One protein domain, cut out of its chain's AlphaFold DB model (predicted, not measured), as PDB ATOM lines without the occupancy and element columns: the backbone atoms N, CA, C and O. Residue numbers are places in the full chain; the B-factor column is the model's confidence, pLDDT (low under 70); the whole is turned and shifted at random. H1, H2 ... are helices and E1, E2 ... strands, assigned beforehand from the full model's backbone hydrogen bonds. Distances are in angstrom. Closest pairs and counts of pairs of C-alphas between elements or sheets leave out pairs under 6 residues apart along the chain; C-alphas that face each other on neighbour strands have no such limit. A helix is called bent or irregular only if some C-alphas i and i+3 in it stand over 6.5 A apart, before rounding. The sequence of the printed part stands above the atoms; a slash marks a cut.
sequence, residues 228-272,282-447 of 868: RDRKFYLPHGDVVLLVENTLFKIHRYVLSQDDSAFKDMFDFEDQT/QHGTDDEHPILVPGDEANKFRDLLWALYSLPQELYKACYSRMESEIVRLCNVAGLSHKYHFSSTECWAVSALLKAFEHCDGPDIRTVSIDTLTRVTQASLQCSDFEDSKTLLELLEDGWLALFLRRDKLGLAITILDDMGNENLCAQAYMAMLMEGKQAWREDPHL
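What this domain is: This is residues 228 to 272 and 282 to 447 of the 868 residues of the protein "BTB domain-containing protein" of Gymnopilus dilepis (UniProt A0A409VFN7). This is an elongated body with a small four-stranded sheet at one end, H3 over one face of it, and a run of up-and-down helices, H5 to H10, leading away to the other end. H3 crosses H5 nearly at a right angle where the two parts meet; H1 and H2 lie at the sheet's end of the body, and H4 packs on H6. The printed part has 211 residues with ten named helices and four named strands, in the order E1 E2 E3 H1 H2 E4 H3 to H10; the sheet, E1 E3 E2 E4, is mixed, and the class is mixed, helices and strands. It is only just compact, close to loose, with a radius of gyration of the C-alphas of 19.8 A, and spans 63 by 37 by 30 A.

How they stand to each other: Begin at edge strand E1, residues 228 to 233, parallel to E3, residues 246 to 250; N 229 and O 247 are 2.9 A apart. E3 and E2, residues 239 to 243, form an antiparallel hairpin, with N 241 and O 248 at 2.8 A. E4, residues 291 to 293, is parallel to E2, with N 293 and O 242 at 2.9 A. H3, residues 298 to 309, is on one face, making two layers, a sheet and a helix; its height over the sheet is 9.1 A. H1, residues 252 to 255, touches residues 262 to 266 alone of H2, residues 261 to 272; the closest C-alphas, of Leu 255 and Phe 262, are 5.9 A apart. Look next at Leu 304 and Val 333, closest C-alphas at 4.8 A, where H3 touches H5, residues 324 to 340, about perpendicular at 86 degrees. There an up-and-down bundle begins, each helix running against the one before: H5, the hub H6, residues 343 to 358, H7, residues 370 to 382, H8, residues 387 to 406, H9, residues 410 to 419, and H10, residues 423 to 443. H5 and H6 form a helical hairpin at a shallow tilt of 23 degrees, closest at C-alphas 334 and 346, 4.6 A. H4, residues 312 to 319, touches residues 352 to 356 alone of H6, closest at C-alphas 319 and 352, 4.9 A. H7 and H8 form another hairpin, C-alphas 380 and 389 closest at 4.9 A, as do H9 and H10, C-alphas 417 and 426 closest at 5.1 A. Every O i to N i+4 pair is within hydrogen-bond range in H2 to H7 and H9, with 14 of 16 in H8 and 10 of 17 in H10; H1 is too short for one.

Where its parts are: Find C-alpha 228 at (8.183, 7.164, 3.577), where E1 begins. H5 starts at (0.744, 28.656, -11.305) and runs 24.4 A; H6 runs 22.6 A and H8 29.6 A. H10 is irregular, C-alphas 435 and 438 being 8.5 A apart, with a kink of 112 degrees near residue 437; it ends at C-alpha 443, (26.443, 36.097, -24.398).

The domain as a whole: The C-alphas farthest apart, of Gln 271 and Lys 438, are 64.9 A apart. Residues 273 to 281 are not printed, and C-alphas 272 and 282 are 9.8 A apart across this cut. Of the links printed whole, H6 to H7 is long and the others are tight. The pLDDT is under 70 at residues 269 to 272, 282 to 283 and 359 to 363.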
ATOM      1  N   ARG A 228       9.640   7.262   3.742       94.31
ATOM      2  CA  ARG A 228       8.183   7.164   3.577       94.31
ATOM      3  C   ARG A 228       7.594   8.536   3.243       94.31
ATOM      4  O   ARG A 228       7.985   9.532   3.860       94.31
ATOM      5  N   ASP A 229       6.661   8.595   2.294       95.25
ATOM      6  CA  ASP A 229       5.929   9.826   1.991       95.25
ATOM      7  C   ASP A 229       5.073  10.289   3.186       95.25
ATOM      8  O   ASP A 229       4.616   9.488   3.999       95.25
ATOM      9  N   ARG A 230       4.841  11.603   3.310       91.44
ATOM     10  CA  ARG A 230       4.078  12.174   4.437       91.44
ATOM     11  C   ARG A 230       2.557  12.110   4.278       91.44
ATOM     12  O   ARG A 230       1.865  12.224   5.284       91.44
ATOM     13  N   LYS A 231       2.041  12.006   3.049       90.44
ATOM     14  CA  LYS A 231       0.598  12.004   2.734       90.44
ATOM     15  C   LYS A 231       0.142  10.656   2.176       90.44
ATOM     16  O   LYS A 231      -0.950  10.209   2.504       90.44
ATOM     17  N   PHE A 232       0.984  10.009   1.376       91.81
ATOM     18  CA  PHE A 232       0.672   8.788   0.631       91.81
ATOM     19  C   PHE A 232       1.507   7.580   1.083       91.81
ATOM     20  O   PHE A 232       1.795   6.684   0.295       91.81
ATOM     21  N   TYR A 233       1.893   7.542   2.360       92.81
ATOM     22  CA  TYR A 233       2.250   6.303   3.048       92.81
ATOM     23  C   TYR A 233       1.108   5.951   4.013       92.81
ATOM     24  O   TYR A 233       1.097   6.327   5.185       92.81
ATOM     25  N   LEU A 234       0.075   5.309   3.471       86.56
ATOM     26  CA  LEU A 234      -1.192   5.034   4.139       86.56
ATOM     27  C   LEU A 234      -1.073   3.751   4.986       86.56
ATOM     28  O   LEU A 234      -0.700   2.707   4.448       86.56
ATOM     29  N   PRO A 235      -1.430   3.765   6.289       83.31
ATOM     30  CA  PRO A 235      -1.312   2.580   7.149       83.31
ATOM     31  C   PRO A 235      -2.095   1.352   6.663       83.31
ATOM     32  O   PRO A 235      -1.702   0.231   6.968       83.31
ATOM     33  N   HIS A 236      -3.180   1.578   5.917       80.69
ATOM     34  CA  HIS A 236      -4.100   0.555   5.405       80.69
ATOM     35  C   HIS A 236      -3.885   0.207   3.921       80.69
ATOM     36  O   HIS A 236      -4.679  -0.551   3.379       80.69
ATOM     37  N   GLY A 237      -2.847   0.751   3.270       83.81
ATOM     38  CA  GLY A 237      -2.513   0.365   1.898       83.81
ATOM     39  C   GLY A 237      -2.096  -1.107   1.792       83.81
ATOM     40  O   GLY A 237      -1.577  -1.685   2.751       83.81
ATOM     41  N   ASP A 238      -2.282  -1.689   0.616       86.25
ATOM     42  CA  ASP A 238      -1.944  -3.073   0.260       86.25
ATOM     43  C   ASP A 238      -0.670  -3.165  -0.607       86.25
ATOM     44  O   ASP A 238      -0.026  -4.210  -0.614       86.25
ATOM     45  N   VAL A 239      -0.260  -2.071  -1.267       90.69
ATOM     46  CA  VAL A 239       0.931  -1.999  -2.129       90.69
ATOM     47  C   VAL A 239       1.896  -0.888  -1.716       90.69
ATOM     48  O   VAL A 239       1.498   0.245  -1.424       90.69
ATOM     49  N   VAL A 240       3.189  -1.219  -1.724       92.94
ATOM     50  CA  VAL A 240       4.329  -0.329  -1.484       92.94
ATOM     51  C   VAL A 240       5.131  -0.135  -2.774       92.94
ATOM     52  O   VAL A 240       5.592  -1.094  -3.392       92.94
ATOM     53  N   LEU A 241       5.327   1.122  -3.167       93.31
ATOM     54  CA  LEU A 241       6.030   1.544  -4.380       93.31
ATOM     55  C   LEU A 241       7.211   2.445  -4.017       93.31
ATOM     56  O   LEU A 241       7.053   3.386  -3.237       93.31
ATOM     57  N   LEU A 242       8.379   2.198  -4.609       93.50
ATOM     58  CA  LEU A 242       9.561   3.050  -4.480       93.50
ATOM     59  C   LEU A 242       9.734   3.893  -5.746       93.50
ATOM     60  O   LEU A 242      10.128   3.381  -6.795       93.50
ATOM     61  N   VAL A 243       9.474   5.194  -5.620       94.50
ATOM     62  CA  VAL A 243       9.696   6.196  -6.671       94.50
ATOM     63  C   VAL A 243      10.878   7.062  -6.252       94.50
ATOM     64  O   VAL A 243      10.849   7.648  -5.168       94.50
ATOM     65  N   GLU A 244      11.910   7.163  -7.092       91.25
ATOM     66  CA  GLU A 244      13.154   7.905  -6.816       91.25
ATOM     67  C   GLU A 244      13.878   7.428  -5.531       91.25
ATOM     68  O   GLU A 244      14.743   6.560  -5.577       91.25
ATOM     69  N   ASN A 245      13.520   7.998  -4.379       92.00
ATOM     70  CA  ASN A 245      14.016   7.675  -3.034       92.00
ATOM     71  C   ASN A 245      12.875   7.632  -1.990       92.00
ATOM     72  O   ASN A 245      13.125   7.598  -0.783       92.00
ATOM     73  N   THR A 246      11.621   7.683  -2.443       95.19
ATOM     74  CA  THR A 246      10.435   7.832  -1.602       95.19
ATOM     75  C   THR A 246       9.510   6.621  -1.736       95.19
ATOM     76  O   THR A 246       9.101   6.257  -2.837       95.19
ATOM     77  N   LEU A 247       9.165   6.016  -0.597       95.06
ATOM     78  CA  LEU A 247       8.179   4.946  -0.474       95.06
ATOM     79  C   LEU A 247       6.772   5.529  -0.360       95.06
ATOM     80  O   LEU A 247       6.464   6.283   0.569       95.06
ATOM     81  N   PHE A 248       5.914   5.106  -1.275       95.44
ATOM     82  CA  PHE A 248       4.479   5.339  -1.277       95.44
ATOM     83  C   PHE A 248       3.794   4.035  -0.874       95.44
ATOM     84  O   PHE A 248       4.113   2.989  -1.427       95.44
ATOM     85  N   LYS A 249       2.864   4.085   0.080       93.44
ATOM     86  CA  LYS A 249       2.032   2.941   0.468       93.44
ATOM     87  C   LYS A 249       0.568   3.303   0.258       93.44
ATOM     88  O   LYS A 249       0.058   4.206   0.918       93.44
ATOM     89  N   ILE A 250      -0.081   2.644  -0.691       92.75
ATOM     90  CA  ILE A 250      -1.394   3.013  -1.240       92.75
ATOM     91  C   ILE A 250      -2.205   1.747  -1.564       92.75
ATOM     92  O   ILE A 250      -1.827   0.667  -1.125       92.75
ATOM     93  N   HIS A 251      -3.345   1.891  -2.244       89.81
ATOM     94  CA  HIS A 251      -4.293   0.807  -2.529       89.81
ATOM     95  C   HIS A 251      -4.212   0.384  -4.010       89.81
ATOM     96  O   HIS A 251      -4.387   1.256  -4.871       89.81
ATOM     97  N   ARG A 252      -4.007  -0.911  -4.318       89.50
ATOM     98  CA  ARG A 252      -3.926  -1.485  -5.684       89.50
ATOM     99  C   ARG A 252      -5.128  -1.053  -6.507       89.50
ATOM    100  O   ARG A 252      -4.958  -0.582  -7.629       89.50
ATOM    101  N   TYR A 253      -6.321  -1.092  -5.908       87.19
ATOM    102  CA  TYR A 253      -7.570  -0.634  -6.520       87.19
ATOM    103  C   TYR A 253      -7.471   0.758  -7.163       87.19
ATOM    104  O   TYR A 253      -7.917   0.924  -8.292       87.19
ATOM    105  N   VAL A 254      -6.881   1.751  -6.481       88.19
ATOM    106  CA  VAL A 254      -6.849   3.145  -6.971       88.19
ATOM    107  C   VAL A 254      -5.883   3.308  -8.148       88.19
ATOM    108  O   VAL A 254      -6.145   4.093  -9.050       88.19
ATOM    109  N   LEU A 255      -4.797   2.530  -8.186       91.38
ATOM    110  CA  LEU A 255      -3.937   2.467  -9.371       91.38
ATOM    111  C   LEU A 255      -4.541   1.616 -10.497       91.38
ATOM    112  O   LEU A 255      -4.223   1.851 -11.655       91.38
ATOM    113  N   SER A 256      -5.416   0.659 -10.181       90.06
ATOM    114  CA  SER A 256      -6.058  -0.238 -11.158       90.06
ATOM    115  C   SER A 256      -7.291   0.369 -11.844       90.06
ATOM    116  O   SER A 256      -7.936  -0.299 -12.653       90.06
ATOM    117  N   GLN A 257      -7.659   1.608 -11.503       86.56
ATOM    118  CA  GLN A 257      -8.701   2.353 -12.210       86.56
ATOM    119  C   GLN A 257      -8.231   2.745 -13.624       86.56
ATOM    120  O   GLN A 257      -7.041   2.692 -13.930       86.56
ATOM    121  N   ASP A 258      -9.174   3.164 -14.476       86.06
ATOM    122  CA  ASP A 258      -8.901   3.711 -15.822       86.06
ATOM    123  C   ASP A 258      -8.216   2.724 -16.802       86.06
ATOM    124  O   ASP A 258      -7.656   3.151 -17.802       86.06
ATOM    125  N   ASP A 259      -8.244   1.414 -16.501       85.00
ATOM    126  CA  ASP A 259      -7.500   0.352 -17.211       85.00
ATOM    127  C   ASP A 259      -5.985   0.644 -17.352       85.00
ATOM    128  O   ASP A 259      -5.347   0.293 -18.345       85.00
ATOM    129  N   SER A 260      -5.401   1.274 -16.325       92.00
ATOM    130  CA  SER A 260      -3.993   1.692 -16.313       92.00
ATOM    131  C   SER A 260      -2.992   0.528 -16.397       92.00
ATOM    132  O   SER A 260      -3.269  -0.606 -16.000       92.00
ATOM    133  N   ALA A 261      -1.750   0.841 -16.776       90.00
ATOM    134  CA  ALA A 261      -0.632  -0.106 -16.814       90.00
ATOM    135  C   ALA A 261      -0.322  -0.789 -15.459       90.00
ATOM    136  O   ALA A 261       0.336  -1.830 -15.430       90.00
ATOM    137  N   PHE A 262      -0.785  -0.234 -14.330       90.56
ATOM    138  CA  PHE A 262      -0.658  -0.891 -13.024       90.56
ATOM    139  C   PHE A 262      -1.629  -2.067 -12.862       90.56
ATOM    140  O   PHE A 262      -1.286  -3.023 -12.171       90.56
ATOM    141  N   LYS A 263      -2.802  -2.028 -13.508       88.50
ATOM    142  CA  LYS A 263      -3.784  -3.120 -13.472       88.50
ATOM    143  C   LYS A 263      -3.194  -4.399 -14.066       88.50
ATOM    144  O   LYS A 263      -3.119  -5.403 -13.368       88.50
ATOM    145  N   ASP A 264      -2.686  -4.324 -15.299       85.69
ATOM    146  CA  ASP A 264      -2.019  -5.449 -15.970       85.69
ATOM    147  C   ASP A 264      -0.874  -6.011 -15.112       85.69
ATOM    148  O   ASP A 264      -0.748  -7.222 -14.934       85.69
ATOM    149  N   MET A 265      -0.046  -5.127 -14.541       86.06
ATOM    150  CA  MET A 265       1.075  -5.505 -13.675       86.06
ATOM    151  C   MET A 265       0.615  -6.323 -12.456       86.06
ATOM    152  O   MET A 265       1.220  -7.352 -12.155       86.06
ATOM    153  N   PHE A 266      -0.459  -5.903 -11.782       86.81
ATOM    154  CA  PHE A 266      -1.035  -6.621 -10.642       86.81
ATOM    155  C   PHE A 266      -1.697  -7.945 -11.056       86.81
ATOM    156  O   PHE A 266      -1.449  -8.971 -10.417       86.81
ATOM    157  N   ASP A 267      -2.447  -7.959 -12.162       82.38
ATOM    158  CA  ASP A 267      -3.085  -9.170 -12.694       82.38
ATOM    159  C   ASP A 267      -2.041 -10.256 -13.048       82.38
ATOM    160  O   ASP A 267      -2.315 -11.451 -12.898       82.38
ATOM    161  N   PHE A 268      -0.821  -9.885 -13.469       75.06
ATOM    162  CA  PHE A 268       0.291 -10.829 -13.686       75.06
ATOM    163  C   PHE A 268       0.937 -11.354 -12.385       75.06
ATOM    164  O   PHE A 268       1.340 -12.523 -12.333       75.06
ATOM    165  N   GLU A 269       1.040 -10.542 -11.327       68.75
ATOM    166  CA  GLU A 269       1.535 -10.987 -10.008       68.75
ATOM    167  C   GLU A 269       0.598 -12.028  -9.376       68.75
ATOM    168  O   GLU A 269       1.042 -13.066  -8.872       68.75
ATOM    169  N   ASP A 270      -0.711 -11.786  -9.456       67.38
ATOM    170  CA  ASP A 270      -1.725 -12.625  -8.810       67.38
ATOM    171  C   ASP A 270      -1.933 -13.963  -9.556       67.38
ATOM    172  O   ASP A 270      -2.309 -14.969  -8.955       67.38
ATOM    173  N   GLN A 271      -1.578 -14.026 -10.846       61.12
ATOM    174  CA  GLN A 271      -1.484 -15.280 -11.607       61.12
ATOM    175  C   GLN A 271      -0.202 -16.073 -11.294       61.12
ATOM    176  O   GLN A 271      -0.248 -17.289 -11.106       61.12
ATOM    177  N   THR A 272       0.960 -15.415 -11.232       57.31
ATOM    178  CA  THR A 272       2.258 -16.110 -11.076       57.31
ATOM    179  C   THR A 272       2.506 -16.641  -9.662       57.31
ATOM    180  O   THR A 272       3.156 -17.682  -9.493       57.31
ATOM    181  N   GLN A 282       6.970 -11.842  -3.026       62.75
ATOM    182  CA  GLN A 282       5.992 -10.968  -3.663       62.75
ATOM    183  C   GLN A 282       6.448  -9.516  -3.497       62.75
ATOM    184  O   GLN A 282       6.695  -9.063  -2.381       62.75
ATOM    185  N   HIS A 283       6.593  -8.793  -4.605       69.00
ATOM    186  CA  HIS A 283       6.970  -7.388  -4.547       69.00
ATOM    187  C   HIS A 283       5.782  -6.524  -4.098       69.00
ATOM    188  O   HIS A 283       4.619  -6.856  -4.305       69.00
ATOM    189  N   GLY A 284       6.085  -5.410  -3.435       75.69
ATOM    190  CA  GLY A 284       5.097  -4.432  -2.985       75.69
ATOM    191  C   GLY A 284       4.385  -4.753  -1.671       75.69
ATOM    192  O   GLY A 284       3.636  -3.904  -1.199       75.69
ATOM    193  N   THR A 285       4.622  -5.899  -1.031       79.56
ATOM    194  CA  THR A 285       3.991  -6.231   0.264       79.56
ATOM    195  C   THR A 285       4.528  -5.401   1.435       79.56
ATOM    196  O   THR A 285       3.811  -5.144   2.408       79.56
ATOM    197  N   ASP A 286       5.787  -4.966   1.354       84.00
ATOM    198  CA  ASP A 286       6.516  -4.298   2.433       84.00
ATOM    199  C   ASP A 286       7.599  -3.324   1.926       84.00
ATOM    200  O   ASP A 286       7.829  -3.165   0.727       84.00
ATOM    201  N   ASP A 287       8.241  -2.637   2.877       87.69
ATOM    202  CA  ASP A 287       9.282  -1.627   2.643       87.69
ATOM    203  C   ASP A 287      10.647  -2.209   2.241       87.69
ATOM    204  O   ASP A 287      11.505  -1.457   1.777       87.69
ATOM    205  N   GLU A 288      10.880  -3.509   2.450       85.88
ATOM    206  CA  GLU A 288      12.136  -4.181   2.092       85.88
ATOM    207  C   GLU A 288      12.091  -4.684   0.636       85.88
ATOM    208  O   GLU A 288      13.123  -4.722  -0.035       85.88
ATOM    209  N   HIS A 289      10.889  -4.971   0.116       85.62
ATOM    210  CA  HIS A 289      10.654  -5.488  -1.239       85.62
ATOM    211  C   HIS A 289       9.672  -4.641  -2.086       85.62
ATOM    212  O   HIS A 289       8.824  -5.215  -2.776       85.62
ATOM    213  N   PRO A 290       9.747  -3.295  -2.095       90.31
ATOM    214  CA  PRO A 290       8.784  -2.443  -2.796       90.31
ATOM    215  C   PRO A 290       8.814  -2.652  -4.318       90.31
ATOM    216  O   PRO A 290       9.852  -2.992  -4.893       90.31
ATOM    217  N   ILE A 291       7.697  -2.369  -4.993       89.31
ATOM    218  CA  ILE A 291       7.661  -2.305  -6.461       89.31
ATOM    219  C   ILE A 291       8.449  -1.068  -6.907       89.31
ATOM    220  O   ILE A 291       8.169   0.054  -6.480       89.31
ATOM    221  N   LEU A 292       9.461  -1.268  -7.750       88.88
ATOM    222  CA  LEU A 292      10.341  -0.194  -8.212       88.88
ATOM    223  C   LEU A 292       9.701   0.573  -9.372       88.88
ATOM    224  O   LEU A 292       9.327  -0.022 -10.380       88.88
ATOM    225  N   VAL A 293       9.645   1.902  -9.263       88.88
ATOM    226  CA  VAL A 293       9.095   2.799 -10.289       88.88
ATOM    227  C   VAL A 293      10.233   3.644 -10.886       88.88
ATOM    228  O   VAL A 293      10.513   4.747 -10.408       88.88
ATOM    229  N   PRO A 294      10.963   3.130 -11.896       82.50
ATOM    230  CA  PRO A 294      12.131   3.813 -12.440       82.50
ATOM    231  C   PRO A 294      11.760   5.032 -13.298       82.50
ATOM    232  O   PRO A 294      10.788   5.028 -14.057       82.50
ATOM    233  N   GLY A 295      12.609   6.059 -13.224       84.06
ATOM    234  CA  GLY A 295      12.587   7.224 -14.115       84.06
ATOM    235  C   GLY A 295      11.681   8.386 -13.697       84.06
ATOM    236  O   GLY A 295      11.808   9.452 -14.290       84.06
ATOM    237  N   ASP A 296      10.829   8.226 -12.678       92.50
ATOM    238  CA  ASP A 296       9.955   9.304 -12.196       92.50
ATOM    239  C   ASP A 296      10.490  10.013 -10.951       92.50
ATOM    240  O   ASP A 296      11.118   9.417 -10.077       92.50
ATOM    241  N   GLU A 297      10.174  11.304 -10.858       93.31
ATOM    242  CA  GLU A 297      10.384  12.131  -9.670       93.31
ATOM    243  C   GLU A 297       9.280  11.871  -8.640       93.31
ATOM    244  O   GLU A 297       8.087  11.924  -8.966       93.31
ATOM    245  N   ALA A 298       9.644  11.725  -7.362       93.00
ATOM    246  CA  ALA A 298       8.670  11.495  -6.290       93.00
ATOM    247  C   ALA A 298       7.648  12.645  -6.135       93.00
ATOM    248  O   ALA A 298       6.567  12.456  -5.578       93.00
ATOM    249  N   ASN A 299       7.961  13.847  -6.634       92.50
ATOM    250  CA  ASN A 299       7.029  14.976  -6.655       92.50
ATOM    251  C   ASN A 299       5.934  14.820  -7.716       92.50
ATOM    252  O   ASN A 299       4.763  14.987  -7.385       92.50
ATOM    253  N   LYS A 300       6.289  14.427  -8.944       94.12
ATOM    254  CA  LYS A 300       5.320  14.206 -10.028       94.12
ATOM    255  C   LYS A 300       4.375  13.056  -9.689       94.12
ATOM    256  O   LYS A 300       3.165  13.186  -9.846       94.12
ATOM    257  N   PHE A 301       4.902  11.965  -9.129       95.38
ATOM    258  CA  PHE A 301       4.067  10.840  -8.701       95.38
ATOM    259  C   PHE A 301       3.099  11.232  -7.570       95.38
ATOM    260  O   PHE A 301       1.940  10.824  -7.572       95.38
ATOM    261  N   ARG A 302       3.523  12.104  -6.644       95.50
ATOM    262  CA  ARG A 302       2.639  12.669  -5.609       95.50
ATOM    263  C   ARG A 302       1.513  13.534  -6.188       95.50
ATOM    264  O   ARG A 302       0.433  13.566  -5.604       95.50
ATOM    265  N   ASP A 303       1.751  14.209  -7.309       95.62
ATOM    266  CA  ASP A 303       0.735  14.985  -8.025       95.62
ATOM    267  C   ASP A 303      -0.292  14.073  -8.730       95.62
ATOM    268  O   ASP A 303      -1.494  14.319  -8.611       95.62
ATOM    269  N   LEU A 304       0.139  12.964  -9.351       94.88
ATOM    270  CA  LEU A 304      -0.768  11.918  -9.861       94.88
ATOM    271  C   LEU A 304      -1.622  11.314  -8.731       94.88
ATOM    272  O   LEU A 304      -2.845  11.249  -8.839       94.88
ATOM    273  N   LEU A 305      -1.000  10.933  -7.610       94.00
ATOM    274  CA  LEU A 305      -1.723  10.412  -6.445       94.00
ATOM    275  C   LEU A 305      -2.632  11.458  -5.788       94.00
ATOM    276  O   LEU A 305      -3.635  11.091  -5.179       94.00
ATOM    277  N   TRP A 306      -2.326  12.754  -5.907       94.50
ATOM    278  CA  TRP A 306      -3.275  13.803  -5.540       94.50
ATOM    279  C   TRP A 306      -4.522  13.718  -6.419       94.50
ATOM    280  O   TRP A 306      -5.603  13.620  -5.855       94.50
ATOM    281  N   ALA A 307      -4.395  13.650  -7.747       92.56
ATOM    282  CA  ALA A 307      -5.554  13.579  -8.640       92.56
ATOM    283  C   ALA A 307      -6.416  12.330  -8.383       92.56
ATOM    284  O   ALA A 307      -7.626  12.459  -8.212       92.56
ATOM    285  N   LEU A 308      -5.796  11.148  -8.270       90.88
ATOM    286  CA  LEU A 308      -6.502   9.872  -8.073       90.88
ATOM    287  C   LEU A 308      -7.181   9.729  -6.697       90.88
ATOM    288  O   LEU A 308      -8.129   8.963  -6.563       90.88
ATOM    289  N   TYR A 309      -6.713  10.438  -5.663       89.12
ATOM    290  CA  TYR A 309      -7.349  10.410  -4.337       89.12
ATOM    291  C   TYR A 309      -8.206  11.649  -4.034       89.12
ATOM    292  O   TYR A 309      -8.945  11.617  -3.049       89.12
ATOM    293  N   SER A 310      -8.084  12.766  -4.759       87.44
ATOM    294  CA  SER A 310      -8.653  14.048  -4.314       87.44
ATOM    295  C   SER A 310     -10.179  14.098  -4.311       87.44
ATOM    296  O   SER A 310     -10.858  13.477  -5.121       87.44
ATOM    297  N   LEU A 311     -10.728  14.877  -3.377       85.75
ATOM    298  CA  LEU A 311     -12.172  15.091  -3.280       85.75
ATOM    299  C   LEU A 311     -12.667  16.096  -4.333       85.75
ATOM    300  O   LEU A 311     -11.901  16.975  -4.743       85.75
ATOM    301  N   PRO A 312     -13.962  16.063  -4.709       83.94
ATOM    302  CA  PRO A 312     -14.531  16.982  -5.694       83.94
ATOM    303  C   PRO A 312     -14.222  18.459  -5.449       83.94
ATOM    304  O   PRO A 312     -13.916  19.191  -6.387       83.94
ATOM    305  N   GLN A 313     -14.231  18.908  -4.188       81.06
ATOM    306  CA  GLN A 313     -13.930  20.301  -3.861       81.06
ATOM    307  C   GLN A 313     -12.441  20.660  -4.034       81.06
ATOM    308  O   GLN A 313     -12.121  21.834  -4.205       81.06
ATOM    309  N   GLU A 314     -11.518  19.695  -3.976       85.38
ATOM    310  CA  GLU A 314     -10.094  19.909  -4.276       85.38
ATOM    311  C   GLU A 314      -9.875  20.002  -5.792       85.38
ATOM    312  O   GLU A 314      -9.261  20.957  -6.268       85.38
ATOM    313  N   LEU A 315     -10.459  19.066  -6.550       85.69
ATOM    314  CA  LEU A 315     -10.395  19.029  -8.015       85.69
ATOM    315  C   LEU A 315     -11.037  20.280  -8.639       85.69
ATOM    316  O   LEU A 315     -10.447  20.910  -9.515       85.69
ATOM    317  N   TYR A 316     -12.203  20.697  -8.132       80.19
ATOM    318  CA  TYR A 316     -12.884  21.927  -8.547       80.19
ATOM    319  C   TYR A 316     -12.016  23.170  -8.303       80.19
ATOM    320  O   TYR A 316     -11.862  24.001  -9.194       80.19
ATOM    321  N   LYS A 317     -11.397  23.291  -7.117       80.88
ATOM    322  CA  LYS A 317     -10.490  24.414  -6.810       80.88
ATOM    323  C   LYS A 317      -9.286  24.458  -7.748       80.88
ATOM    324  O   LYS A 317      -8.871  25.556  -8.095       80.88
ATOM    325  N   ALA A 318      -8.744  23.308  -8.154       80.94
ATOM    326  CA  ALA A 318      -7.631  23.249  -9.100       80.94
ATOM    327  C   ALA A 318      -8.046  23.700 -10.512       80.94
ATOM    328  O   ALA A 318      -7.364  24.538 -11.094       80.94
ATOM    329  N   CYS A 319      -9.194  23.228 -11.020       76.44
ATOM    330  CA  CYS A 319      -9.718  23.585 -12.351       76.44
ATOM    331  C   CYS A 319      -9.991  25.091 -12.532       76.44
ATOM    332  O   CYS A 319      -9.982  25.583 -13.657       76.44
ATOM    333  N   TYR A 320     -10.237  25.818 -11.437       74.31
ATOM    334  CA  TYR A 320     -10.475  27.269 -11.424       74.31
ATOM    335  C   TYR A 320      -9.412  28.027 -10.605       74.31
ATOM    336  O   TYR A 320      -9.673  29.105 -10.063       74.31
ATOM    337  N   SER A 321      -8.210  27.456 -10.466       74.00
ATOM    338  CA  SER A 321      -7.134  28.067  -9.687       74.00
ATOM    339  C   SER A 321      -6.392  29.146 -10.469       74.00
ATOM    340  O   SER A 321      -5.972  28.944 -11.604       74.00
ATOM    341  N   ARG A 322      -6.111  30.266  -9.799       70.81
ATOM    342  CA  ARG A 322      -5.206  31.315 -10.305       70.81
ATOM    343  C   ARG A 322      -3.724  31.011 -10.058       70.81
ATOM    344  O   ARG A 322      -2.865  31.819 -10.403       70.81
ATOM    345  N   MET A 323      -3.415  29.919  -9.356       79.00
ATOM    346  CA  MET A 323      -2.063  29.628  -8.883       79.00
ATOM    347  C   MET A 323      -1.304  28.775  -9.895       79.00
ATOM    348  O   MET A 323      -1.669  27.633 -10.161       79.00
ATOM    349  N   GLU A 324      -0.185  29.311 -10.376       79.69
ATOM    350  CA  GLU A 324       0.744  28.656 -11.305       79.69
ATOM    351  C   GLU A 324       1.192  27.258 -10.818       79.69
ATOM    352  O   GLU A 324       1.357  26.341 -11.616       79.69
ATOM    353  N   SER A 325       1.273  27.040  -9.499       84.25
ATOM    354  CA  SER A 325       1.560  25.731  -8.890       84.25
ATOM    355  C   SER A 325       0.495  24.656  -9.141       84.25
ATOM    356  O   SER A 325       0.822  23.472  -9.143       84.25
ATOM    357  N   GLU A 326      -0.769  25.038  -9.338       87.31
ATOM    358  CA  GLU A 326      -1.846  24.097  -9.675       87.31
ATOM    359  C   GLU A 326      -1.812  23.744 -11.168       87.31
ATOM    360  O   GLU A 326      -2.035  22.593 -11.520       87.31
ATOM    361  N   ILE A 327      -1.422  24.688 -12.035       88.00
ATOM    362  CA  ILE A 327      -1.146  24.420 -13.457       88.00
ATOM    363  C   ILE A 327       0.036  23.453 -13.588       88.00
ATOM    364  O   ILE A 327      -0.078  22.435 -14.263       88.00
ATOM    365  N   VAL A 328       1.141  23.698 -12.872       90.06
ATOM    366  CA  VAL A 328       2.282  22.766 -12.822       90.06
ATOM    367  C   VAL A 328       1.856  21.382 -12.314       90.06
ATOM    368  O   VAL A 328       2.294  20.379 -12.881       90.06
ATOM    369  N   ARG A 329       0.961  21.303 -11.314       92.31
ATOM    370  CA  ARG A 329       0.379  20.026 -10.872       92.31
ATOM    371  C   ARG A 329      -0.403  19.341 -11.991       92.31
ATOM    372  O   ARG A 329      -0.162  18.166 -12.243       92.31
ATOM    373  N   LEU A 330      -1.307  20.046 -12.670       92.69
ATOM    374  CA  LEU A 330      -2.104  19.478 -13.762       92.69
ATOM    375  C   LEU A 330      -1.222  18.993 -14.928       92.69
ATOM    376  O   LEU A 330      -1.474  17.914 -15.454       92.69
ATOM    377  N   CYS A 331      -0.133  19.695 -15.261       92.00
ATOM    378  CA  CYS A 331       0.859  19.213 -16.232       92.00
ATOM    379  C   CYS A 331       1.553  17.918 -15.776       92.00
ATOM    380  O   CYS A 331       1.733  17.000 -16.577       92.00
ATOM    381  N   ASN A 332       1.929  17.821 -14.493       94.25
ATOM    382  CA  ASN A 332       2.518  16.603 -13.925       94.25
ATOM    383  C   ASN A 332       1.516  15.431 -13.936       94.25
ATOM    384  O   ASN A 332       1.907  14.303 -14.237       94.25
ATOM    385  N   VAL A 333       0.233  15.697 -13.653       95.19
ATOM    386  CA  VAL A 333      -0.847  14.701 -13.742       95.19
ATOM    387  C   VAL A 333      -1.036  14.242 -15.183       95.19
ATOM    388  O   VAL A 333      -1.024  13.037 -15.406       95.19
ATOM    389  N   ALA A 334      -1.156  15.150 -16.156       93.50
ATOM    390  CA  ALA A 334      -1.327  14.805 -17.568       93.50
ATOM    391  C   ALA A 334      -0.183  13.907 -18.074       93.50
ATOM    392  O   ALA A 334      -0.426  12.792 -18.532       93.50
ATOM    393  N   GLY A 335       1.072  14.336 -17.888       91.94
ATOM    394  CA  GLY A 335       2.245  13.598 -18.368       91.94
ATOM    395  C   GLY A 335       2.433  12.213 -17.729       91.94
ATOM    396  O   GLY A 335       2.874  11.286 -18.409       91.94
ATOM    397  N   LEU A 336       2.079  12.032 -16.449       94.19
ATOM    398  CA  LEU A 336       2.102  10.702 -15.823       94.19
ATOM    399  C   LEU A 336       0.854   9.865 -16.128       94.19
ATOM    400  O   LEU A 336       0.970   8.646 -16.226       94.19
ATOM    401  N   SER A 337      -0.312  10.487 -16.321       93.88
ATOM    402  CA  SER A 337      -1.527   9.780 -16.745       93.88
ATOM    403  C   SER A 337      -1.321   9.162 -18.126       93.88
ATOM    404  O   SER A 337      -1.567   7.972 -18.290       93.88
ATOM    405  N   HIS A 338      -0.725   9.917 -19.055       91.88
ATOM    406  CA  HIS A 338      -0.267   9.427 -20.356       91.88
ATOM    407  C   HIS A 338       0.711   8.246 -20.224       91.88
ATOM    408  O   HIS A 338       0.488   7.178 -20.796       91.88
ATOM    409  N   LYS A 339       1.774   8.403 -19.413       91.94
ATOM    410  CA  LYS A 339       2.803   7.365 -19.188       91.94
ATOM    411  C   LYS A 339       2.226   6.048 -18.652       91.94
ATOM    412  O   LYS A 339       2.730   4.985 -19.001       91.94
ATOM    413  N   TYR A 340       1.218   6.123 -17.783       93.44
ATOM    414  CA  TYR A 340       0.617   4.967 -17.113       93.44
ATOM    415  C   TYR A 340      -0.747   4.552 -17.683       93.44
ATOM    416  O   TYR A 340      -1.388   3.673 -17.116       93.44
ATOM    417  N   HIS A 341      -1.169   5.135 -18.807       91.38
ATOM    418  CA  HIS A 341      -2.441   4.860 -19.485       91.38
ATOM    419  C   HIS A 341      -3.706   5.117 -18.643       91.38
ATOM    420  O   HIS A 341      -4.732   4.481 -18.850       91.38
ATOM    421  N   PHE A 342      -3.676   6.110 -17.747       91.06
ATOM    422  CA  PHE A 342      -4.892   6.675 -17.145       91.06
ATOM    423  C   PHE A 342      -5.561   7.657 -18.130       91.06
ATOM    424  O   PHE A 342      -5.567   8.871 -17.911       91.06
ATOM    425  N   SER A 343      -6.067   7.158 -19.262       89.81
ATOM    426  CA  SER A 343      -6.473   8.005 -20.397       89.81
ATOM    427  C   SER A 343      -7.646   8.952 -20.113       89.81
ATOM    428  O   SER A 343      -7.716  10.028 -20.714       89.81
ATOM    429  N   SER A 344      -8.564   8.624 -19.195       89.56
ATOM    430  CA  SER A 344      -9.630   9.565 -18.814       89.56
ATOM    431  C   SER A 344      -9.130  10.638 -17.841       89.56
ATOM    432  O   SER A 344      -9.591  11.783 -17.885       89.56
ATOM    433  N   THR A 345      -8.144  10.302 -17.005       91.31
ATOM    434  CA  THR A 345      -7.467  11.245 -16.099       91.31
ATOM    435  C   THR A 345      -6.530  12.186 -16.864       91.31
ATOM    436  O   THR A 345      -6.471  13.377 -16.558       91.31
ATOM    437  N   GLU A 346      -5.869  11.686 -17.910       92.75
ATOM    438  CA  GLU A 346      -5.087  12.451 -18.888       92.75
ATOM    439  C   GLU A 346      -5.964  13.494 -19.597       92.75
ATOM    440  O   GLU A 346      -5.693  14.693 -19.514       92.75
ATOM    441  N   CYS A 347      -7.073  13.046 -20.200       89.25
ATOM    442  CA  CYS A 347      -8.062  13.910 -20.846       89.25
ATOM    443  C   CYS A 347      -8.594  14.988 -19.885       89.25
ATOM    444  O   CYS A 347      -8.591  16.176 -20.210       89.25
ATOM    445  N   TRP A 348      -8.970  14.603 -18.657       92.38
ATOM    446  CA  TRP A 348      -9.413  15.553 -17.632       92.38
ATOM    447  C   TRP A 348      -8.347  16.600 -17.288       92.38
ATOM    448  O   TRP A 348      -8.686  17.777 -17.155       92.38
ATOM    449  N   ALA A 349      -7.079  16.203 -17.151       92.50
ATOM    450  CA  ALA A 349      -6.002  17.124 -16.801       92.50
ATOM    451  C   ALA A 349      -5.767  18.167 -17.908       92.50
ATOM    452  O   ALA A 349      -5.591  19.347 -17.600       92.50
ATOM    453  N   VAL A 350      -5.862  17.771 -19.184       90.56
ATOM    454  CA  VAL A 350      -5.855  18.700 -20.330       90.56
ATOM    455  C   VAL A 350      -7.068  19.636 -20.292       90.56
ATOM    456  O   VAL A 350      -6.898  20.855 -20.330       90.56
ATOM    457  N   SER A 351      -8.287  19.106 -20.144       89.38
ATOM    458  CA  SER A 351      -9.503  19.927 -20.043       89.38
ATOM    459  C   SER A 351      -9.474  20.901 -18.859       89.38
ATOM    460  O   SER A 351     -10.078  21.973 -18.920       89.38
ATOM    461  N   ALA A 352      -8.815  20.534 -17.757       88.94
ATOM    462  CA  ALA A 352      -8.627  21.388 -16.588       88.94
ATOM    463  C   ALA A 352      -7.586  22.491 -16.845       88.94
ATOM    464  O   ALA A 352      -7.807  23.627 -16.429       88.94
ATOM    465  N   LEU A 353      -6.498  22.191 -17.567       89.88
ATOM    466  CA  LEU A 353      -5.527  23.192 -18.022       89.88
ATOM    467  C   LEU A 353      -6.178  24.221 -18.954       89.88
ATOM    468  O   LEU A 353      -6.024  25.417 -18.722       89.88
ATOM    469  N   LEU A 354      -6.952  23.777 -19.951       88.69
ATOM    470  CA  LEU A 354      -7.663  24.674 -20.868       88.69
ATOM    471  C   LEU A 354      -8.606  25.618 -20.100       88.69
ATOM    472  O   LEU A 354      -8.478  26.836 -20.205       88.69
ATOM    473  N   LYS A 355      -9.466  25.073 -19.230       86.00
ATOM    474  CA  LYS A 355     -10.402  25.866 -18.406       86.00
ATOM    475  C   LYS A 355      -9.705  26.851 -17.465       86.00
ATOM    476  O   LYS A 355     -10.241  27.932 -17.229       86.00
ATOM    477  N   ALA A 356      -8.522  26.510 -16.950       84.38
ATOM    478  CA  ALA A 356      -7.742  27.410 -16.104       84.38
ATOM    479  C   ALA A 356      -7.258  28.663 -16.862       84.38
ATOM    480  O   ALA A 356      -7.149  29.722 -16.244       84.38
ATOM    481  N   PHE A 357      -7.020  28.571 -18.178       82.69
ATOM    482  CA  PHE A 357      -6.649  29.711 -19.030       82.69
ATOM    483  C   PHE A 357      -7.847  30.406 -19.705       82.69
ATOM    484  O   PHE A 357      -7.793  31.613 -19.924       82.69
ATOM    485  N   GLU A 358      -8.938  29.693 -20.009       81.94
ATOM    486  CA  GLU A 358     -10.172  30.290 -20.559       81.94
ATOM    487  C   GLU A 358     -10.908  31.196 -19.559       81.94
ATOM    488  O   GLU A 358     -11.642  32.110 -19.947       81.94
ATOM    489  N   HIS A 359     -10.779  30.922 -18.258       69.81
ATOM    490  CA  HIS A 359     -11.530  31.644 -17.241       69.81
ATOM    491  C   HIS A 359     -11.010  33.081 -17.085       69.81
ATOM    492  O   HIS A 359      -9.826  33.298 -16.850       69.81
ATOM    493  N   CYS A 360     -11.904  34.078 -17.116       54.91
ATOM    494  CA  CYS A 360     -11.541  35.502 -17.012       54.91
ATOM    495  C   CYS A 360     -10.871  35.907 -15.683       54.91
ATOM    496  O   CYS A 360     -10.350  37.013 -15.563       54.91
ATOM    497  N   ASP A 361     -10.901  35.013 -14.696       59.03
ATOM    498  CA  ASP A 361     -10.247  35.144 -13.398       59.03
ATOM    499  C   ASP A 361      -8.941  34.323 -13.283       59.03
ATOM    500  O   ASP A 361      -8.253  34.433 -12.264       59.03
ATOM    501  N   GLY A 362      -8.599  33.510 -14.290       59.53
ATOM    502  CA  GLY A 362      -7.392  32.679 -14.354       59.53
ATOM    503  C   GLY A 362      -6.087  33.477 -14.515       59.53
ATOM    504  O   GLY A 362      -6.103  34.710 -14.586       59.53
ATOM    505  N   PRO A 363      -4.922  32.805 -14.536       69.38
ATOM    506  CA  PRO A 363      -3.649  33.470 -14.780       69.38
ATOM    507  C   PRO A 363      -3.494  33.772 -16.277       69.38
ATOM    508  O   PRO A 363      -3.502  32.861 -17.102       69.38
ATOM    509  N   ASP A 364      -3.315  35.049 -16.626       79.56
ATOM    510  CA  ASP A 364      -3.117  35.477 -18.015       79.56
ATOM    511  C   ASP A 364      -1.921  34.740 -18.643       79.56
ATOM    512  O   ASP A 364      -0.774  34.883 -18.195       79.56
ATOM    513  N   ILE A 365      -2.196  33.975 -19.703       80.50
ATOM    514  CA  ILE A 365      -1.227  33.150 -20.436       80.50
ATOM    515  C   ILE A 365      -0.085  33.979 -21.050       80.50
ATOM    516  O   ILE A 365       1.007  33.469 -21.296       80.50
ATOM    517  N   ARG A 366      -0.289  35.290 -21.215       79.12
ATOM    518  CA  ARG A 366       0.722  36.257 -21.662       79.12
ATOM    519  C   ARG A 366       1.678  36.690 -20.545       79.12
ATOM    520  O   ARG A 366       2.697  37.321 -20.827       79.12
ATOM    521  N   THR A 367       1.380  36.356 -19.285       79.94
ATOM    522  CA  THR A 367       2.136  36.785 -18.091       79.94
ATOM    523  C   THR A 367       2.849  35.659 -17.342       79.94
ATOM    524  O   THR A 367       3.876  35.942 -16.721       79.94
ATOM    525  N   VAL A 368       2.363  34.413 -17.436       83.31
ATOM    526  CA  VAL A 368       2.959  33.218 -16.795       83.31
ATOM    527  C   VAL A 368       4.440  33.013 -17.146       83.31
ATOM    528  O   VAL A 368       4.964  33.567 -18.122       83.31
ATOM    529  N   SER A 369       5.142  32.230 -16.322       86.06
ATOM    530  CA  SER A 369       6.574  31.990 -16.502       86.06
ATOM    531  C   SER A 369       6.881  31.059 -17.680       86.06
ATOM    532  O   SER A 369       6.074  30.217 -18.076       86.06
ATOM    533  N   ILE A 370       8.105  31.172 -18.208       83.56
ATOM    534  CA  ILE A 370       8.610  30.291 -19.271       83.56
ATOM    535  C   ILE A 370       8.607  28.809 -18.864       83.56
ATOM    536  O   ILE A 370       8.350  27.959 -19.708       83.56
ATOM    537  N   ASP A 371       8.837  28.485 -17.587       85.25
ATOM    538  CA  ASP A 371       8.802  27.104 -17.078       85.25
ATOM    539  C   ASP A 371       7.376  26.527 -17.139       85.25
ATOM    540  O   ASP A 371       7.180  25.403 -17.598       85.25
ATOM    541  N   THR A 372       6.363  27.328 -16.800       87.12
ATOM    542  CA  THR A 372       4.955  26.933 -16.938       87.12
ATOM    543  C   THR A 372       4.533  26.819 -18.398       87.12
ATOM    544  O   THR A 372       3.998  25.780 -18.772       87.12
ATOM    545  N   LEU A 373       4.826  27.813 -19.251       87.12
ATOM    546  CA  LEU A 373       4.548  27.720 -20.697       87.12
ATOM    547  C   LEU A 373       5.179  26.460 -21.301       87.12
ATOM    548  O   LEU A 373       4.523  25.741 -22.053       87.12
ATOM    549  N   THR A 374       6.412  26.142 -20.900       86.19
ATOM    550  CA  THR A 374       7.115  24.911 -21.286       86.19
ATOM    551  C   THR A 374       6.351  23.663 -20.849       86.19
ATOM    552  O   THR A 374       6.074  22.802 -21.680       86.19
ATOM    553  N   ARG A 375       5.956  23.561 -19.574       87.50
ATOM    554  CA  ARG A 375       5.238  22.387 -19.047       87.50
ATOM    555  C   ARG A 375       3.866  22.190 -19.686       87.50
ATOM    556  O   ARG A 375       3.530  21.056 -20.009       87.50
ATOM    557  N   VAL A 376       3.093  23.259 -19.892       88.94
ATOM    558  CA  VAL A 376       1.766  23.166 -20.531       88.94
ATOM    559  C   VAL A 376       1.911  22.817 -22.016       88.94
ATOM    560  O   VAL A 376       1.197  21.942 -22.504       88.94
ATOM    561  N   THR A 377       2.879  23.413 -22.727       87.12
ATOM    562  CA  THR A 377       3.167  23.060 -24.131       87.12
ATOM    563  C   THR A 377       3.618  21.602 -24.246       87.12
ATOM    564  O   THR A 377       3.111  20.877 -25.095       87.12
ATOM    565  N   GLN A 378       4.499  21.132 -23.354       86.38
ATOM    566  CA  GLN A 378       4.932  19.732 -23.324       86.38
ATOM    567  C   GLN A 378       3.759  18.780 -23.058       86.38
ATOM    568  O   GLN A 378       3.603  17.808 -23.792       86.38
ATOM    569  N   ALA A 379       2.920  19.069 -22.058       87.00
ATOM    570  CA  ALA A 379       1.749  18.252 -21.746       87.00
ATOM    571  C   ALA A 379       0.769  18.194 -22.931       87.00
ATOM    572  O   ALA A 379       0.334  17.110 -23.308       87.00
ATOM    573  N   SER A 380       0.485  19.329 -23.576       87.81
ATOM    574  CA  SER A 380      -0.444  19.397 -24.718       87.81
ATOM    575  C   SER A 380       0.093  18.690 -25.972       87.81
ATOM    576  O   SER A 380      -0.680  18.099 -26.722       87.81
ATOM    577  N   LEU A 381       1.416  18.705 -26.192       84.44
ATOM    578  CA  LEU A 381       2.070  17.939 -27.263       84.44
ATOM    579  C   LEU A 381       2.074  16.428 -26.982       84.44
ATOM    580  O   LEU A 381       1.883  15.639 -27.906       84.44
ATOM    581  N   GLN A 382       2.263  16.016 -25.723       85.31
ATOM    582  CA  GLN A 382       2.173  14.608 -25.317       85.31
ATOM    583  C   GLN A 382       0.738  14.080 -25.470       85.31
ATOM    584  O   GLN A 382       0.528  13.049 -26.100       85.31
ATOM    585  N   CYS A 383      -0.252  14.838 -25.002       84.31
ATOM    586  CA  CYS A 383      -1.669  14.468 -25.021       84.31
ATOM    587  C   CYS A 383      -2.365  14.862 -26.349       84.31
ATOM    588  O   CYS A 383      -3.532  15.264 -26.353       84.31
ATOM    589  N   SER A 384      -1.658  14.844 -27.486       81.25
ATOM    590  CA  SER A 384      -2.105  15.494 -28.740       81.25
ATOM    591  C   SER A 384      -3.318  14.848 -29.438       81.25
ATOM    592  O   SER A 384      -3.906  15.450 -30.346       81.25
ATOM    593  N   ASP A 385      -3.750  13.665 -28.997       82.69
ATOM    594  CA  ASP A 385      -4.946  12.987 -29.504       82.69
ATOM    595  C   ASP A 385      -6.248  13.744 -29.171       82.69
ATOM    596  O   ASP A 385      -7.157  13.798 -30.006       82.69
ATOM    597  N   PHE A 386      -6.325  14.421 -28.019       83.81
ATOM    598  CA  PHE A 386      -7.531  15.142 -27.582       83.81
ATOM    599  C   PHE A 386      -7.780  16.445 -28.365       83.81
ATOM    600  O   PHE A 386      -6.875  17.024 -28.975       83.81
ATOM    601  N   GLU A 387      -9.034  16.906 -28.380       86.44
ATOM    602  CA  GLU A 387      -9.437  18.164 -29.031       86.44
ATOM    603  C   GLU A 387      -8.993  19.376 -28.195       86.44
ATOM    604  O   GLU A 387      -8.281  20.236 -28.714       86.44
ATOM    605  N   ASP A 388      -9.258  19.360 -26.883       85.50
ATOM    606  CA  ASP A 388      -8.822  20.381 -25.918       85.50
ATOM    607  C   ASP A 388      -7.305  20.664 -25.976       85.50
ATOM    608  O   ASP A 388      -6.895  21.815 -25.846       85.50
ATOM    609  N   SER A 389      -6.463  19.652 -26.239       86.75
ATOM    610  CA  SER A 389      -5.007  19.824 -26.409       86.75
ATOM    611  C   SER A 389      -4.650  20.746 -27.575       86.75
ATOM    612  O   SER A 389      -3.663  21.475 -27.511       86.75
ATOM    613  N   LYS A 390      -5.442  20.723 -28.653       86.00
ATOM    614  CA  LYS A 390      -5.211  21.523 -29.864       86.00
ATOM    615  C   LYS A 390      -5.633  22.970 -29.620       86.00
ATOM    616  O   LYS A 390      -4.844  23.874 -29.868       86.00
ATOM    617  N   THR A 391      -6.803  23.177 -29.013       88.25
ATOM    618  CA  THR A 391      -7.265  24.501 -28.560       88.25
ATOM    619  C   THR A 391      -6.306  25.121 -27.536       88.25
ATOM    620  O   THR A 391      -6.011  26.312 -27.600       88.25
ATOM    621  N   LEU A 392      -5.751  24.315 -26.624       87.00
ATOM    622  CA  LEU A 392      -4.748  24.763 -25.657       87.00
ATOM    623  C   LEU A 392      -3.409  25.123 -26.328       87.00
ATOM    624  O   LEU A 392      -2.784  26.099 -25.921       87.00
ATOM    625  N   LEU A 393      -2.985  24.407 -27.376       86.44
ATOM    626  CA  LEU A 393      -1.805  24.777 -28.174       86.44
ATOM    627  C   LEU A 393      -2.007  26.087 -28.951       86.44
ATOM    628  O   LEU A 393      -1.105  26.923 -28.947       86.44
ATOM    629  N   GLU A 394      -3.180  26.301 -29.554       86.81
ATOM    630  CA  GLU A 394      -3.537  27.574 -30.203       86.81
ATOM    631  C   GLU A 394      -3.503  28.743 -29.201       86.81
ATOM    632  O   GLU A 394      -2.921  29.790 -29.481       86.81
ATOM    633  N   LEU A 395      -4.045  28.545 -27.994       85.69
ATOM    634  CA  LEU A 395      -4.012  29.541 -26.917       85.69
ATOM    635  C   LEU A 395      -2.580  29.806 -26.402       85.69
ATOM    636  O   LEU A 395      -2.233  30.940 -26.069       85.69
ATOM    637  N   LEU A 396      -1.728  28.774 -26.363       87.00
ATOM    638  CA  LEU A 396      -0.321  28.880 -25.965       87.00
ATOM    639  C   LEU A 396       0.540  29.662 -26.965       87.00
ATOM    640  O   LEU A 396       1.496  30.303 -26.521       87.00
ATOM    641  N   GLU A 397       0.231  29.657 -28.271       86.31
ATOM    642  CA  GLU A 397       0.971  30.479 -29.249       86.31
ATOM    643  C   GLU A 397       0.953  31.961 -28.840       86.31
ATOM    644  O   GLU A 397       1.981  32.636 -28.884       86.31
ATOM    645  N   ASP A 398      -0.184  32.436 -28.330       84.69
ATOM    646  CA  ASP A 398      -0.399  33.804 -27.852       84.69
ATOM    647  C   ASP A 398       0.445  34.136 -26.596       84.69
ATOM    648  O   ASP A 398       0.987  35.238 -26.451       84.69
ATOM    649  N   GLY A 399       0.638  33.151 -25.709       84.88
ATOM    650  CA  GLY A 399       1.516  33.248 -24.536       84.88
ATOM    651  C   GLY A 399       3.007  33.275 -24.891       84.88
ATOM    652  O   GLY A 399       3.768  34.094 -24.356       84.88
ATOM    653  N   TRP A 400       3.429  32.438 -25.844       86.69
ATOM    654  CA  TRP A 400       4.794  32.446 -26.385       86.69
ATOM    655  C   TRP A 400       5.092  33.734 -27.166       86.69
ATOM    656  O   TRP A 400       6.133  34.349 -26.938       86.69
ATOM    657  N   LEU A 401       4.157  34.222 -27.987       85.38
ATOM    658  CA  LEU A 401       4.239  35.528 -28.653       85.38
ATOM    659  C   LEU A 401       4.430  36.672 -27.647       85.38
ATOM    660  O   LEU A 401       5.313  37.516 -27.825       85.38
ATOM    661  N   ALA A 402       3.671  36.685 -26.548       84.00
ATOM    662  CA  ALA A 402       3.839  37.677 -25.488       84.00
ATOM    663  C   ALA A 402       5.189  37.559 -24.752       84.00
ATOM    664  O   ALA A 402       5.744  38.565 -24.307       84.00
ATOM    665  N   LEU A 403       5.761  36.358 -24.625       85.06
ATOM    666  CA  LEU A 403       7.136  36.171 -24.143       85.06
ATOM    667  C   LEU A 403       8.160  36.741 -25.142       85.06
ATOM    668  O   LEU A 403       9.053  37.487 -24.736       85.06
ATOM    669  N   PHE A 404       7.994  36.478 -26.443       86.31
ATOM    670  CA  PHE A 404       8.873  37.008 -27.490       86.31
ATOM    671  C   PHE A 404       8.833  38.539 -27.562       86.31
ATOM    672  O   PHE A 404       9.877  39.168 -27.714       86.31
ATOM    673  N   LEU A 405       7.658  39.155 -27.396       82.69
ATOM    674  CA  LEU A 405       7.505  40.614 -27.335       82.69
ATOM    675  C   LEU A 405       8.171  41.220 -26.087       82.69
ATOM    676  O   LEU A 405       8.791  42.278 -26.190       82.69
ATOM    677  N   ARG A 406       8.109  40.531 -24.936       80.12
ATOM    678  CA  ARG A 406       8.776  40.927 -23.677       80.12
ATOM    679  C   ARG A 406      10.306  40.787 -23.700       80.12
ATOM    680  O   ARG A 406      10.953  41.319 -22.803       80.12
ATOM    681  N   ARG A 407      10.879  40.080 -24.685       80.12
ATOM    682  CA  ARG A 407      12.323  39.769 -24.808       80.12
ATOM    683  C   ARG A 407      12.924  38.948 -23.655       80.12
ATOM    684  O   ARG A 407      14.143  38.820 -23.571       80.12
ATOM    685  N   ASP A 408      12.105  38.350 -22.784       76.81
ATOM    686  CA  ASP A 408      12.603  37.542 -21.660       76.81
ATOM    687  C   ASP A 408      13.125  36.178 -22.148       76.81
ATOM    688  O   ASP A 408      12.434  35.464 -22.873       76.81
ATOM    689  N   LYS A 409      14.344  35.810 -21.731       81.94
ATOM    690  CA  LYS A 409      14.970  34.476 -21.904       81.94
ATOM    691  C   LYS A 409      14.846  33.860 -23.309       81.94
ATOM    692  O   LYS A 409      14.668  32.649 -23.445       81.94
ATOM    693  N   LEU A 410      14.990  34.668 -24.361       84.88
ATOM    694  CA  LEU A 410      14.813  34.218 -25.748       84.88
ATOM    695  C   LEU A 410      15.689  33.007 -26.127       84.88
ATOM    696  O   LEU A 410      15.228  32.154 -26.880       84.88
ATOM    697  N   GLY A 411      16.918  32.878 -25.608       83.44
ATOM    698  CA  GLY A 411      17.777  31.727 -25.912       83.44
ATOM    699  C   GLY A 411      17.327  30.426 -25.251       83.44
ATOM    700  O   GLY A 411      17.488  29.357 -25.836       83.44
ATOM    701  N   LEU A 412      16.692  30.514 -24.078       84.75
ATOM    702  CA  LEU A 412      16.037  29.378 -23.430       84.75
ATOM    703  C   LEU A 412      14.765  28.986 -24.193       84.75
ATOM    704  O   LEU A 412      14.553  27.802 -24.438       84.75
ATOM    705  N   ALA A 413      13.969  29.967 -24.634       85.31
ATOM    706  CA  ALA A 413      12.780  29.728 -25.452       85.31
ATOM    707  C   ALA A 413      13.121  29.056 -26.795       85.31
ATOM    708  O   ALA A 413      12.478  28.077 -27.157       85.31
ATOM    709  N   ILE A 414      14.168  29.519 -27.497       87.12
ATOM    710  CA  ILE A 414      14.674  28.869 -28.720       87.12
ATOM    711  C   ILE A 414      15.017  27.404 -28.452       87.12
ATOM    712  O   ILE A 414      14.539  26.539 -29.176       87.12
ATOM    713  N   THR A 415      15.825  27.129 -27.423       85.19
ATOM    714  CA  THR A 415      16.266  25.765 -27.100       85.19
ATOM    715  C   THR A 415      15.077  24.850 -26.805       85.19
ATOM    716  O   THR A 415      14.961  23.793 -27.415       85.19
ATOM    717  N   ILE A 416      14.138  25.297 -25.969       83.62
ATOM    718  CA  ILE A 416      12.939  24.530 -25.605       83.62
ATOM    719  C   ILE A 416      12.038  24.259 -26.820       83.62
ATOM    720  O   ILE A 416      11.549  23.145 -26.979       83.62
ATOM    721  N   LEU A 417      11.827  25.245 -27.695       84.75
ATOM    722  CA  LEU A 417      10.946  25.097 -28.858       84.75
ATOM    723  C   LEU A 417      11.580  24.268 -29.993       84.75
ATOM    724  O   LEU A 417      10.845  23.638 -30.754       84.75
ATOM    725  N   ASP A 418      12.916  24.241 -30.096       85.69
ATOM    726  CA  ASP A 418      13.671  23.344 -30.994       85.69
ATOM    727  C   ASP A 418      13.613  21.894 -30.464       85.69
ATOM    728  O   ASP A 418      13.298  20.981 -31.223       85.69
ATOM    729  N   ASP A 419      13.797  21.691 -29.149       82.06
ATOM    730  CA  ASP A 419      13.658  20.384 -28.478       82.06
ATOM    731  C   ASP A 419      12.212  19.833 -28.542       82.06
ATOM    732  O   ASP A 419      12.008  18.621 -28.624       82.06
ATOM    733  N   MET A 420      11.199  20.711 -28.542       78.94
ATOM    734  CA  MET A 420       9.782  20.366 -28.749       78.94
ATOM    735  C   MET A 420       9.396  20.126 -30.217       78.94
ATOM    736  O   MET A 420       8.300  19.632 -30.479       78.94
ATOM    737  N   GLY A 421      10.235  20.519 -31.180       79.75
ATOM    738  CA  GLY A 421       9.931  20.416 -32.610       79.75
ATOM    739  C   GLY A 421       8.833  21.359 -33.130       79.75
ATOM    740  O   GLY A 421       8.331  21.144 -34.233       79.75
ATOM    741  N   ASN A 422       8.445  22.409 -32.391       79.25
ATOM    742  CA  ASN A 422       7.467  23.391 -32.879       79.25
ATOM    743  C   ASN A 422       8.159  24.405 -33.807       79.25
ATOM    744  O   ASN A 422       8.575  25.481 -33.378       79.25
ATOM    745  N   GLU A 423       8.285  24.057 -35.092       81.50
ATOM    746  CA  GLU A 423       8.985  24.881 -36.088       81.50
ATOM    747  C   GLU A 423       8.429  26.316 -36.201       81.50
ATOM    748  O   GLU A 423       9.210  27.243 -36.420       81.50
ATOM    749  N   ASN A 424       7.117  26.524 -36.011       81.25
ATOM    750  CA  ASN A 424       6.470  27.839 -36.105       81.25
ATOM    751  C   ASN A 424       6.940  28.779 -34.985       81.25
ATOM    752  O   ASN A 424       7.600  29.789 -35.245       81.25
ATOM    753  N   LEU A 425       6.656  28.421 -33.729       83.31
ATOM    754  CA  LEU A 425       7.052  29.223 -32.569       83.31
ATOM    755  C   LEU A 425       8.576  29.307 -32.440       83.31
ATOM    756  O   LEU A 425       9.107  30.357 -32.077       83.31
ATOM    757  N   CYS A 426       9.300  28.242 -32.792       86.75
ATOM    758  CA  CYS A 426      10.755  28.265 -32.795       86.75
ATOM    759  C   CYS A 426      11.290  29.284 -33.820       86.75
ATOM    760  O   CYS A 426      12.117  30.125 -33.465       86.75
ATOM    761  N   ALA A 427      10.784  29.309 -35.060       84.94
ATOM    762  CA  ALA A 427      11.183  30.304 -36.063       84.94
ATOM    763  C   ALA A 427      10.882  31.748 -35.621       84.94
ATOM    764  O   ALA A 427      11.700  32.648 -35.848       84.94
ATOM    765  N   GLN A 428       9.755  31.971 -34.938       85.50
ATOM    766  CA  GLN A 428       9.421  33.261 -34.327       85.50
ATOM    767  C   GLN A 428      10.414  33.639 -33.212       85.50
ATOM    768  O   GLN A 428      10.895  34.773 -33.186       85.50
ATOM    769  N   ALA A 429      10.818  32.691 -32.359       87.06
ATOM    770  CA  ALA A 429      11.845  32.898 -31.336       87.06
ATOM    771  C   ALA A 429      13.236  33.196 -31.942       87.06
ATOM    772  O   ALA A 429      13.918  34.126 -31.504       87.06
ATOM    773  N   TYR A 430      13.639  32.481 -33.004       88.75
ATOM    774  CA  TYR A 430      14.859  32.767 -33.779       88.75
ATOM    775  C   TYR A 430      14.825  34.196 -34.373       88.75
ATOM    776  O   TYR A 430      15.840  34.898 -34.332       88.75
ATOM    777  N   MET A 431      13.670  34.670 -34.864       85.38
ATOM    778  CA  MET A 431      13.478  36.059 -35.322       85.38
ATOM    779  C   MET A 431      13.493  37.083 -34.177       85.38
ATOM    780  O   MET A 431      14.079  38.158 -34.325       85.38
ATOM    781  N   ALA A 432      12.921  36.760 -33.016       85.81
ATOM    782  CA  ALA A 432      12.999  37.611 -31.830       85.81
ATOM    783  C   ALA A 432      14.459  37.790 -31.370       85.81
ATOM    784  O   ALA A 432      14.893  38.913 -31.122       85.81
ATOM    785  N   MET A 433      15.258  36.720 -31.357       87.56
ATOM    786  CA  MET A 433      16.678  36.784 -30.988       87.56
ATOM    787  C   MET A 433      17.548  37.502 -32.042       87.56
ATOM    788  O   MET A 433      18.499  38.199 -31.691       87.56
ATOM    789  N   LEU A 434      17.208  37.414 -33.335       86.31
ATOM    790  CA  LEU A 434      17.839  38.219 -34.400       86.31
ATOM    791  C   LEU A 434      17.690  39.736 -34.183       86.31
ATOM    792  O   LEU A 434      18.519  40.516 -34.663       86.31
ATOM    793  N   MET A 435      16.636  40.155 -33.480       81.56
ATOM    794  CA  MET A 435      16.308  41.558 -33.234       81.56
ATOM    795  C   MET A 435      17.079  42.170 -32.060       81.56
ATOM    796  O   MET A 435      17.465  43.331 -32.170       81.56
ATOM    797  N   GLU A 436      17.416  41.386 -31.028       81.31
ATOM    798  CA  GLU A 436      18.347  41.796 -29.954       81.31
ATOM    799  C   GLU A 436      19.789  41.987 -30.465       81.31
ATOM    800  O   GLU A 436      20.641  42.607 -29.823       81.31
ATOM    801  N   GLY A 437      20.067  41.482 -31.668       79.81
ATOM    802  CA  GLY A 437      21.286  41.757 -32.403       79.81
ATOM    803  C   GLY A 437      22.480  40.899 -31.988       79.81
ATOM    804  O   GLY A 437      22.433  40.027 -31.121       79.81
ATOM    805  N   LYS A 438      23.603  41.132 -32.675       79.62
ATOM    806  CA  LYS A 438      24.703  40.157 -32.760       79.62
ATOM    807  C   LYS A 438      25.517  39.965 -31.467       79.62
ATOM    808  O   LYS A 438      26.421  39.127 -31.464       79.62
ATOM    809  N   GLN A 439      25.241  40.731 -30.410       80.56
ATOM    810  CA  GLN A 439      25.915  40.607 -29.115       80.56
ATOM    811  C   GLN A 439      25.113  39.750 -28.128       80.56
ATOM    812  O   GLN A 439      25.645  38.740 -27.676       80.56
ATOM    813  N   ALA A 440      23.839  40.076 -27.874       80.62
ATOM    814  CA  ALA A 440      22.991  39.368 -26.908       80.62
ATOM    815  C   ALA A 440      23.030  37.841 -27.108       80.62
ATOM    816  O   ALA A 440      23.406  37.086 -26.218       80.62
ATOM    817  N   TRP A 441      22.801  37.395 -28.342       86.38
ATOM    818  CA  TRP A 441      22.743  35.983 -28.728       86.38
ATOM    819  C   TRP A 441      24.090  35.216 -28.727       86.38
ATOM    820  O   TRP A 441      24.150  34.076 -29.178       86.38
ATOM    821  N   ARG A 442      25.191  35.871 -28.324       82.25
ATOM    822  CA  ARG A 442      26.545  35.300 -28.143       82.25
ATOM    823  C   ARG A 442      26.934  35.218 -26.669       82.25
ATOM    824  O   ARG A 442      27.894  34.533 -26.332       82.25
ATOM    825  N   GLU A 443      26.249  35.996 -25.841       83.44
ATOM    826  CA  GLU A 443      26.443  36.097 -24.398       83.44
ATOM    827  C   GLU A 443      25.324  35.340 -23.649       83.44
ATOM    828  O   GLU A 443      25.487  35.018 -22.475       83.44
ATOM    829  N   ASP A 444      24.231  34.980 -24.340       83.88
ATOM    830  CA  ASP A 444      23.174  34.080 -23.862       83.88
ATOM    831  C   ASP A 444      23.721  32.652 -23.606       83.88
ATOM    832  O   ASP A 444      24.185  31.987 -24.541       83.88
ATOM    833  N   PRO A 445      23.662  32.148 -22.357       86.31
ATOM    834  CA  PRO A 445      24.256  30.869 -21.974       86.31
ATOM    835  C   PRO A 445      23.413  29.641 -22.359       86.31
ATOM    836  O   PRO A 445      23.882  28.517 -22.183       86.31
ATOM    837  N   HIS A 446      22.181  29.818 -22.850       85.69
ATOM    838  CA  HIS A 446      21.266  28.715 -23.171       85.69
ATOM    839  C   HIS A 446      21.390  28.225 -24.623       85.69
ATOM    840  O   HIS A 446      20.908  27.139 -24.952       85.69
ATOM    841  N   LEU A 447      22.025  29.005 -25.505       88.88
ATOM    842  CA  LEU A 447      22.124  28.699 -26.932       88.88
ATOM    843  C   LEU A 447      23.264  27.720 -27.251       88.88
ATOM    844  O   LEU A 447      24.446  28.026 -27.095       88.88
TER     845      LEU A 447